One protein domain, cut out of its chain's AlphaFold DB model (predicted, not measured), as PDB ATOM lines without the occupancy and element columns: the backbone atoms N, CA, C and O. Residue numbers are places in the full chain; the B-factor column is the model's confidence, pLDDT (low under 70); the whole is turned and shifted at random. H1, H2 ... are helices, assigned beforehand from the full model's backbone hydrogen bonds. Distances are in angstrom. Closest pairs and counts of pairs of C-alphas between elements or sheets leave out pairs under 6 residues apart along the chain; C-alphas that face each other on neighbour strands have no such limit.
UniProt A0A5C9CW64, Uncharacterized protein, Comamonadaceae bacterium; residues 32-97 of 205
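Overview. This is residues 32 to 97 of the 205 residues of an uncharacterized protein of Comamonadaceae bacterium (UniProt A0A5C9CW64). One long helix, H1, makes the long axis, and two shorter helices, H2 and H3, pack across its second half and on each other, so that the three helices touch one another at wide angles. Residues 55 to 64 loop round beyond the last residue of H1, and residues 88 to 97 fold back from H3 toward the end where H1 begins. The printed part has 66 residues with three named helices in the order H1, H2, H3 and no named strand; the class is all helix. It is only just compact, close to loose, with a radius of gyration of the C-alphas of 12.5 A, and its outline is elongated, 43 by 23 by 20 A.

Along the chain. H1, residues 37 to 54, begins at C-alpha 37 (198.824, 167.269, 51.095) and is 25.4 A long from first to last C-alpha. H2, residues 65 to 72, is 10.4 A long and begins at C-alpha 65 (197.390, 189.123, 62.234). H3, residues 76 to 87, is 16.8 A long and ends at C-alpha 87 (205.336, 181.248, 70.986).

Arrangement. H1 touches H2 with its residues 45 to 53 alone, at a steep tilt of 65 degrees, opposite ways; their closest C-alphas, of Ala 52 and Ile 68, are 6.1 A apart. H1 touches H3 with its residues 46 to 50 alone; the closest C-alphas, of Ser 46 and Leu 82, are 6.0 A apart, and the lines are only just about perpendicular, at 73 degrees. H3 touches H2 with its residues 76 to 80 alone, about perpendicular at 82 degrees; the closest C-alphas, of Ser 69 and Arg 76, are 5.4 A apart. In H1, H2 and H3 every O i to N i+4 pair is within hydrogen-bond range.

Size, cuts and confidence. The two C-alphas farthest apart, of Ala 32 and His 60, are 43.7 A apart. The printed part has no cut. The link from H1 to H2, 10 residues, is short, and the link from H2 to H3, 3 residues, is tight. The mean pLDDT of the printed part is 85.3, and residues 89 to 97 are under 70.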
ATOM      1  N   ALA A  32     207.226 159.490  49.273       85.50
ATOM      2  CA  ALA A  32     207.889 158.247  49.654       85.50
ATOM      3  C   ALA A  32     207.625 157.886  51.127       85.50
ATOM      4  O   ALA A  32     207.446 156.705  51.410       85.50
ATOM      5  N   GLN A  33     207.525 158.889  52.005       82.56
ATOM      6  CA  GLN A  33     207.260 158.762  53.444       82.56
ATOM      7  C   GLN A  33     205.769 158.873  53.828       82.56
ATOM      8  O   GLN A  33     205.445 158.968  55.007       82.56
ATOM      9  N   GLY A  34     204.845 158.902  52.863       81.38
ATOM     10  CA  GLY A  34     203.403 158.957  53.148       81.38
ATOM     11  C   GLY A  34     202.892 160.314  53.659       81.38
ATOM     12  O   GLY A  34     201.767 160.406  54.155       81.38
ATOM     13  N   VAL A  35     203.674 161.389  53.524       84.88
ATOM     14  CA  VAL A  35     203.239 162.741  53.897       84.88
ATOM     15  C   VAL A  35     202.144 163.211  52.940       84.88
ATOM     16  O   VAL A  35     202.341 163.317  51.729       84.88
ATOM     17  N   THR A  36     200.978 163.527  53.501       85.88
ATOM     18  CA  THR A  36     199.802 163.950  52.730       85.88
ATOM     19  C   THR A  36     199.817 165.445  52.411       85.88
ATOM     20  O   THR A  36     200.484 166.246  53.070       85.88
ATOM     21  N   LEU A  37     199.007 165.853  51.428       87.94
ATOM     22  CA  LEU A  37     198.824 167.269  51.095       87.94
ATOM     23  C   LEU A  37     198.284 168.085  52.280       87.94
ATOM     24  O   LEU A  37     198.696 169.228  52.462       87.94
ATOM     25  N   GLY A  38     197.383 167.516  53.088       86.69
ATOM     26  CA  GLY A  38     196.836 168.195  54.266       86.69
ATOM     27  C   GLY A  38     197.921 168.527  55.290       86.69
ATOM     28  O   GLY A  38     198.010 169.666  55.745       86.69
ATOM     29  N   TYR A  39     198.803 167.562  55.568       86.06
ATOM     30  CA  TYR A  39     199.967 167.769  56.428       86.06
ATOM     31  C   TYR A  39     200.894 168.856  55.870       86.06
ATOM     32  O   TYR A  39     201.232 169.806  56.574       86.06
ATOM     33  N   LEU A  40     201.256 168.761  54.584       89.62
ATOM     34  CA  LEU A  40     202.112 169.754  53.929       89.62
ATOM     35  C   LEU A  40     201.516 171.158  53.979       89.62
ATOM     36  O   LEU A  40     202.231 172.127  54.201       89.62
ATOM     37  N   THR A  41     200.211 171.268  53.747       91.31
ATOM     38  CA  THR A  41     199.518 172.555  53.724       91.31
ATOM     39  C   THR A  41     199.621 173.236  55.081       91.31
ATOM     40  O   THR A  41     199.981 174.406  55.139       91.31
ATOM     41  N   GLU A  42     199.365 172.516  56.172       90.19
ATOM     42  CA  GLU A  42     199.512 173.069  57.521       90.19
ATOM     43  C   GLU A  42     200.971 173.418  57.851       90.19
ATOM     44  O   GLU A  42     201.222 174.490  58.403       90.19
ATOM     45  N   LEU A  43     201.935 172.584  57.439       90.12
ATOM     46  CA  LEU A  43     203.362 172.879  57.606       90.12
ATOM     47  C   LEU A  43     203.767 174.166  56.866       90.12
ATOM     48  O   LEU A  43     204.388 175.050  57.455       90.12
ATOM     49  N   ILE A  44     203.375 174.305  55.595       92.81
ATOM     50  CA  ILE A  44     203.648 175.505  54.791       92.81
ATOM     51  C   ILE A  44     202.954 176.722  55.396       92.81
ATOM     52  O   ILE A  44     203.581 177.770  55.487       92.81
ATOM     53  N   LYS A  45     201.692 176.619  55.837       93.94
ATOM     54  CA  LYS A  45     200.999 177.738  56.500       93.94
ATOM     55  C   LYS A  45     201.773 178.216  57.727       93.94
ATOM     56  O   LYS A  45     201.958 179.419  57.879       93.94
ATOM     57  N   SER A  46     202.225 177.289  58.574       92.75
ATOM     58  CA  SER A  46     203.021 177.612  59.760       92.75
ATOM     59  C   SER A  46     204.313 178.335  59.381       92.75
ATOM     60  O   SER A  46     204.576 179.416  59.902       92.75
ATOM     61  N   LEU A  47     205.066 177.796  58.415       93.00
ATOM     62  CA  LEU A  47     206.316 178.395  57.939       93.00
ATOM     63  C   LEU A  47     206.098 179.777  57.303       93.00
ATOM     64  O   LEU A  47     206.859 180.703  57.555       93.00
ATOM     65  N   MET A  48     205.036 179.942  56.511       94.62
ATOM     66  CA  MET A  48     204.678 181.226  55.904       94.62
ATOM     67  C   MET A  48     204.339 182.274  56.966       94.62
ATOM     68  O   MET A  48     204.738 183.424  56.819       94.62
ATOM     69  N   VAL A  49     203.610 181.898  58.025       94.44
ATOM     70  CA  VAL A  49     203.280 182.791  59.150       94.44
ATOM     71  C   VAL A  49     204.524 183.166  59.950       94.44
ATOM     72  O   VAL A  49     204.656 184.331  60.326       94.44
ATOM     73  N   ASP A  50     205.421 182.210  60.184       93.00
ATOM     74  CA  ASP A  50     206.679 182.432  60.897       93.00
ATOM     75  C   ASP A  50     207.586 183.405  60.131       93.00
ATOM     76  O   ASP A  50     207.823 184.516  60.600       93.00
ATOM     77  N   VAL A  51     207.938 183.075  58.883       93.12
ATOM     78  CA  VAL A  51     208.759 183.927  58.000       93.12
ATOM     79  C   VAL A  51     208.132 185.312  57.812       93.12
ATOM     80  O   VAL A  51     208.818 186.332  57.848       93.12
ATOM     81  N   ALA A  52     206.805 185.390  57.661       92.75
ATOM     82  CA  ALA A  52     206.089 186.661  57.579       92.75
ATOM     83  C   ALA A  52     206.265 187.550  58.818       92.75
ATOM     84  O   ALA A  52     206.234 188.780  58.713       92.75
ATOM     85  N   GLN A  53     206.371 186.929  59.991       90.94
ATOM     86  CA  GLN A  53     206.529 187.609  61.264       90.94
ATOM     87  C   GLN A  53     207.984 188.015  61.517       90.94
ATOM     88  O   GLN A  53     208.204 189.111  62.036       90.94
ATOM     89  N   THR A  54     208.940 187.146  61.187       89.88
ATOM     90  CA  THR A  54     210.362 187.292  61.531       89.88
ATOM     91  C   THR A  54     211.149 188.085  60.492       89.88
ATOM     92  O   THR A  54     211.881 189.000  60.864       89.88
ATOM     93  N   ASP A  55     210.942 187.801  59.207       90.00
ATOM     94  CA  ASP A  55     211.800 188.301  58.124       90.00
ATOM     95  C   ASP A  55     211.188 189.497  57.379       90.00
ATOM     96  O   ASP A  55     211.897 190.264  56.730       90.00
ATOM     97  N   PHE A  56     209.869 189.698  57.498       88.00
ATOM     98  CA  PHE A  56     209.142 190.800  56.854       88.00
ATOM     99  C   PHE A  56     208.413 191.745  57.835       88.00
ATOM    100  O   PHE A  56     207.254 192.117  57.569       88.00
ATOM    101  N   PRO A  57     209.019 192.168  58.965       83.38
ATOM    102  CA  PRO A  57     208.395 193.135  59.862       83.38
ATOM    103  C   PRO A  57     208.274 194.514  59.195       83.38
ATOM    104  O   PRO A  57     209.021 194.861  58.283       83.38
ATOM    105  N   LEU A  58     207.317 195.323  59.656       79.69
ATOM    106  CA  LEU A  58     207.333 196.760  59.362       79.69
ATOM    107  C   LEU A  58     208.273 197.446  60.354       79.69
ATOM    108  O   LEU A  58     208.374 197.008  61.503       79.69
ATOM    109  N   GLU A  59     208.924 198.529  59.925       77.81
ATOM    110  CA  GLU A  59     209.837 199.300  60.774       77.81
ATOM    111  C   GLU A  59     209.221 199.566  62.158       77.81
ATOM    112  O   GLU A  59     208.132 200.131  62.301       77.81
ATOM    113  N   HIS A  60     209.929 199.092  63.186       70.25
ATOM    114  CA  HIS A  60     209.626 199.257  64.609       70.25
ATOM    115  C   HIS A  60     208.305 198.655  65.129       70.25
ATOM    116  O   HIS A  60     207.919 198.967  66.259       70.25
ATOM    117  N   LYS A  61     207.601 197.788  64.378       76.94
ATOM    118  CA  LYS A  61     206.368 197.134  64.869       76.94
ATOM    119  C   LYS A  61     206.232 195.677  64.429       76.94
ATOM    120  O   LYS A  61     206.330 195.352  63.248       76.94
ATOM    121  N   ALA A  62     205.876 194.815  65.384       76.31
ATOM    122  CA  ALA A  62     205.453 193.453  65.083       76.31
ATOM    123  C   ALA A  62     204.216 193.475  64.159       76.31
ATOM    124  O   ALA A  62     203.275 194.241  64.410       76.31
ATOM    125  N   PRO A  63     204.178 192.652  63.098       82.19
ATOM    126  CA  PRO A  63     203.049 192.640  62.184       82.19
ATOM    127  C   PRO A  63     201.775 192.127  62.872       82.19
ATOM    128  O   PRO A  63     201.779 191.191  63.680       82.19
ATOM    129  N   THR A  64     200.652 192.771  62.552       90.69
ATOM    130  CA  THR A  64     199.325 192.351  63.017       90.69
ATOM    131  C   THR A  64     198.874 191.092  62.278       90.69
ATOM    132  O   THR A  64     199.291 190.849  61.143       90.69
ATOM    133  N   ASP A  65     197.962 190.320  62.877       92.38
ATOM    134  CA  ASP A  65     197.390 189.123  62.234       92.38
ATOM    135  C   ASP A  65     196.772 189.438  60.869       92.38
ATOM    136  O   ASP A  65     196.900 188.656  59.931       92.38
ATOM    137  N   SER A  66     196.136 190.605  60.732       92.19
ATOM    138  CA  SER A  66     195.542 191.044  59.467       92.19
ATOM    139  C   SER A  66     196.593 191.255  58.377       92.19
ATOM    140  O   SER A  66     196.352 190.891  57.231       92.19
ATOM    141  N   ARG A  67     197.769 191.803  58.715       92.25
ATOM    142  CA  ARG A  67     198.855 191.988  57.744       92.25
ATOM    143  C   ARG A  67     199.462 190.652  57.333       92.25
ATOM    144  O   ARG A  67     199.679 190.430  56.148       92.25
ATOM    145  N   ILE A  68     199.718 189.769  58.299       93.94
ATOM    146  CA  ILE A  68     200.240 188.427  58.013       93.94
ATOM    147  C   ILE A  68     199.251 187.667  57.125       93.94
ATOM    148  O   ILE A  68     199.653 187.087  56.122       93.94
ATOM    149  N   SER A  69     197.955 187.724  57.441       94.81
ATOM    150  CA  SER A  69     196.900 187.102  56.636       94.81
ATOM    151  C   SER A  69     196.864 187.653  55.207       94.81
ATOM    152  O   SER A  69     196.833 186.872  54.261       94.81
ATOM    153  N   LEU A  70     196.958 188.976  55.039       92.69
ATOM    154  CA  LEU A  70     197.015 189.617  53.722       92.69
ATOM    155  C   LEU A  70     198.240 189.175  52.906       92.69
ATOM    156  O   LEU A  70     198.115 188.907  51.718       92.69
ATOM    157  N   MET A  71     199.415 189.096  53.535       91.69
ATOM    158  CA  MET A  71     200.675 188.777  52.855       91.69
ATOM    159  C   MET A  71     200.804 187.295  52.494       91.69
ATOM    160  O   MET A  71     201.333 186.953  51.442       91.69
ATOM    161  N   THR A  72     200.339 186.411  53.375       93.75
ATOM    162  CA  THR A  72     200.506 184.956  53.227       93.75
ATOM    163  C   THR A  72     199.310 184.280  52.560       93.75
ATOM    164  O   THR A  72     199.421 183.135  52.127       93.75
ATOM    165  N   GLY A  73     198.148 184.939  52.526       94.00
ATOM    166  CA  GLY A  73     196.875 184.328  52.134       94.00
ATOM    167  C   GLY A  73     196.308 183.347  53.169       94.00
ATOM    168  O   GLY A  73     195.249 182.762  52.944       94.00
ATOM    169  N   VAL A  74     196.974 183.154  54.313       95.19
ATOM    170  CA  VAL A  74     196.490 182.286  55.393       95.19
ATOM    171  C   VAL A  74     195.337 182.974  56.114       95.19
ATOM    172  O   VAL A  74     195.411 184.154  56.459       95.19
ATOM    173  N   HIS A  75     194.253 182.241  56.365       94.88
ATOM    174  CA  HIS A  75     193.070 182.793  57.017       94.88
ATOM    175  C   HIS A  75     193.407 183.342  58.414       94.88
ATOM    176  O   HIS A  75     194.115 182.702  59.187       94.88
ATOM    177  N   ARG A  76     192.849 184.501  58.788       91.56
ATOM    178  CA  ARG A  76     193.186 185.197  60.045       91.56
ATOM    179  C   ARG A  76     193.075 184.317  61.300       91.56
ATOM    180  O   ARG A  76     193.930 184.413  62.170       91.56
ATOM    181  N   LYS A  77     192.063 183.440  61.385       92.12
ATOM    182  CA  LYS A  77     191.927 182.483  62.508       92.12
ATOM    183  C   LYS A  77     193.095 181.490  62.583       92.12
ATOM    184  O   LYS A  77     193.547 181.181  63.680       92.12
ATOM    185  N   ASP A  78     193.581 181.018  61.433       93.25
ATOM    186  CA  ASP A  78     194.756 180.143  61.366       93.25
ATOM    187  C   ASP A  78     196.018 180.912  61.755       93.25
ATOM    188  O   ASP A  78     196.813 180.394  62.527       93.25
ATOM    189  N   VAL A  79     196.166 182.165  61.312       94.88
ATOM    190  CA  VAL A  79     197.289 183.025  61.716       94.88
ATOM    191  C   VAL A  79     197.346 183.171  63.236       94.88
ATOM    192  O   VAL A  79     198.380 182.874  63.825       94.88
ATOM    193  N   SER A  80     196.249 183.575  63.888       92.44
ATOM    194  CA  SER A  80     196.231 183.746  65.348       92.44
ATOM    195  C   SER A  80     196.594 182.445  66.079       92.44
ATOM    196  O   SER A  80     197.395 182.471  67.011       92.44
ATOM    197  N   ARG A  81     196.056 181.302  65.627       92.62
ATOM    198  CA  ARG A  81     196.367 179.972  66.176       92.62
ATOM    199  C   ARG A  81     197.845 179.609  66.001       92.62
ATOM    200  O   ARG A  81     198.490 179.239  66.975       92.62
ATOM    201  N   LEU A  82     198.373 179.710  64.781       92.06
ATOM    202  CA  LEU A  82     199.749 179.329  64.446       92.06
ATOM    203  C   LEU A  82     200.766 180.200  65.188       92.06
ATOM    204  O   LEU A  82     201.738 179.685  65.729       92.06
ATOM    205  N   ARG A  83     200.508 181.507  65.298       90.94
ATOM    206  CA  ARG A  83     201.357 182.424  66.071       90.94
ATOM    207  C   ARG A  83     201.418 182.066  67.549       90.94
ATOM    208  O   ARG A  83     202.465 182.236  68.162       90.94
ATOM    209  N   GLU A  84     200.314 181.604  68.127       89.62
ATOM    210  CA  GLU A  84     200.313 181.162  69.518       89.62
ATOM    211  C   GLU A  84     201.120 179.872  69.690       89.62
ATOM    212  O   GLU A  84     201.966 179.803  70.576       89.62
ATOM    213  N   GLN A  85     200.958 178.906  68.778       86.88
ATOM    214  CA  GLN A  85     201.742 177.664  68.778       86.88
ATOM    215  C   GLN A  85     203.253 177.924  68.654       86.88
ATOM    216  O   GLN A  85     204.036 177.282  69.353       86.88
ATOM    217  N   LEU A  86     203.657 178.882  67.809       84.75
ATOM    218  CA  LEU A  86     205.054 179.311  67.643       84.75
ATOM    219  C   LEU A  86     205.641 179.902  68.936       84.75
ATOM    220  O   LEU A  86     206.789 179.627  69.272       84.75
ATOM    221  N   LYS A  87     204.864 180.675  69.709       84.69
ATOM    222  CA  LYS A  87     205.336 181.248  70.986       84.69
ATOM    223  C   LYS A  87     205.516 180.203  72.075       84.69
ATOM    224  O   LYS A  87     206.437 180.315  72.878       84.69
ATOM    225  N   THR A  88     204.621 179.221  72.138       80.94
ATOM    226  CA  THR A  88     204.646 178.191  73.183       80.94
ATOM    227  C   THR A  88     205.668 177.089  72.904       80.94
ATOM    228  O   THR A  88     205.718 176.126  73.667       80.94
ATOM    229  N   ASN A  89     206.459 177.212  71.823       66.00
ATOM    230  CA  ASN A  89     207.449 176.237  71.346       66.00
ATOM    231  C   ASN A  89     206.913 174.795  71.373       66.00
ATOM    232  O   ASN A  89     207.604 173.837  71.714       66.00
ATOM    233  N   THR A  90     205.612 174.665  71.118       64.69
ATOM    234  CA  THR A  90     204.936 173.376  71.102       64.69
ATOM    235  C   THR A  90     205.225 172.745  69.759       64.69
ATOM    236  O   THR A  90     205.077 173.433  68.750       64.69
ATOM    237  N   ASP A  91     205.602 171.465  69.762       59.03
ATOM    238  CA  ASP A  91     205.916 170.694  68.559       59.03
ATOM    239  C   ASP A  91     204.954 171.054  67.410       59.03
ATOM    240  O   ASP A  91     203.730 170.914  67.517       59.03
ATOM    241  N   HIS A  92     205.519 171.625  66.343       60.44
ATOM    242  CA  HIS A  92     204.783 172.203  65.218       60.44
ATOM    243  C   HIS A  92     204.241 171.147  64.257       60.44
ATOM    244  O   HIS A  92     203.757 171.492  63.178       60.44
ATOM    245  N   THR A  93     204.299 169.872  64.641       61.94
ATOM    246  CA  THR A  93     203.754 168.760  63.874       61.94
ATOM    247  C   THR A  93     202.262 168.994  63.567       61.94
ATOM    248  O   THR A  93     201.428 169.061  64.480       61.94
ATOM    249  N   PRO A  94     201.886 169.148  62.280       65.25
ATOM    250  CA  PRO A  94     200.503 169.302  61.861       65.25
ATOM    251  C   PRO A  94     199.579 168.216  62.414       65.25
ATOM    252  O   PRO A  94     199.832 167.026  62.266       65.25
ATOM    253  N   ARG A  95     198.425 168.629  62.947       59.00
ATOM    254  CA  ARG A  95     197.374 167.719  63.442       59.00
ATOM    255  C   ARG A  95     196.524 167.077  62.337       59.00
ATOM    256  O   ARG A  95     195.473 166.518  62.632       59.00
ATOM    257  N   ALA A  96     196.902 167.216  61.066       60.44
ATOM    258  CA  ALA A  96     196.107 166.698  59.958       60.44
ATOM    259  C   ALA A  96     196.037 165.165  60.041       60.44
ATOM    260  O   ALA A  96     197.002 164.474  59.719       60.44
ATOM    261  N   VAL A  97     194.892 164.636  60.479       63.09
ATOM    262  CA  VAL A  97     194.669 163.191  60.561       63.09
ATOM    263  C   VAL A  97     194.491 162.668  59.140       63.09
ATOM    264  O   VAL A  97     193.485 162.952  58.485       63.09
TER     265      VAL A  97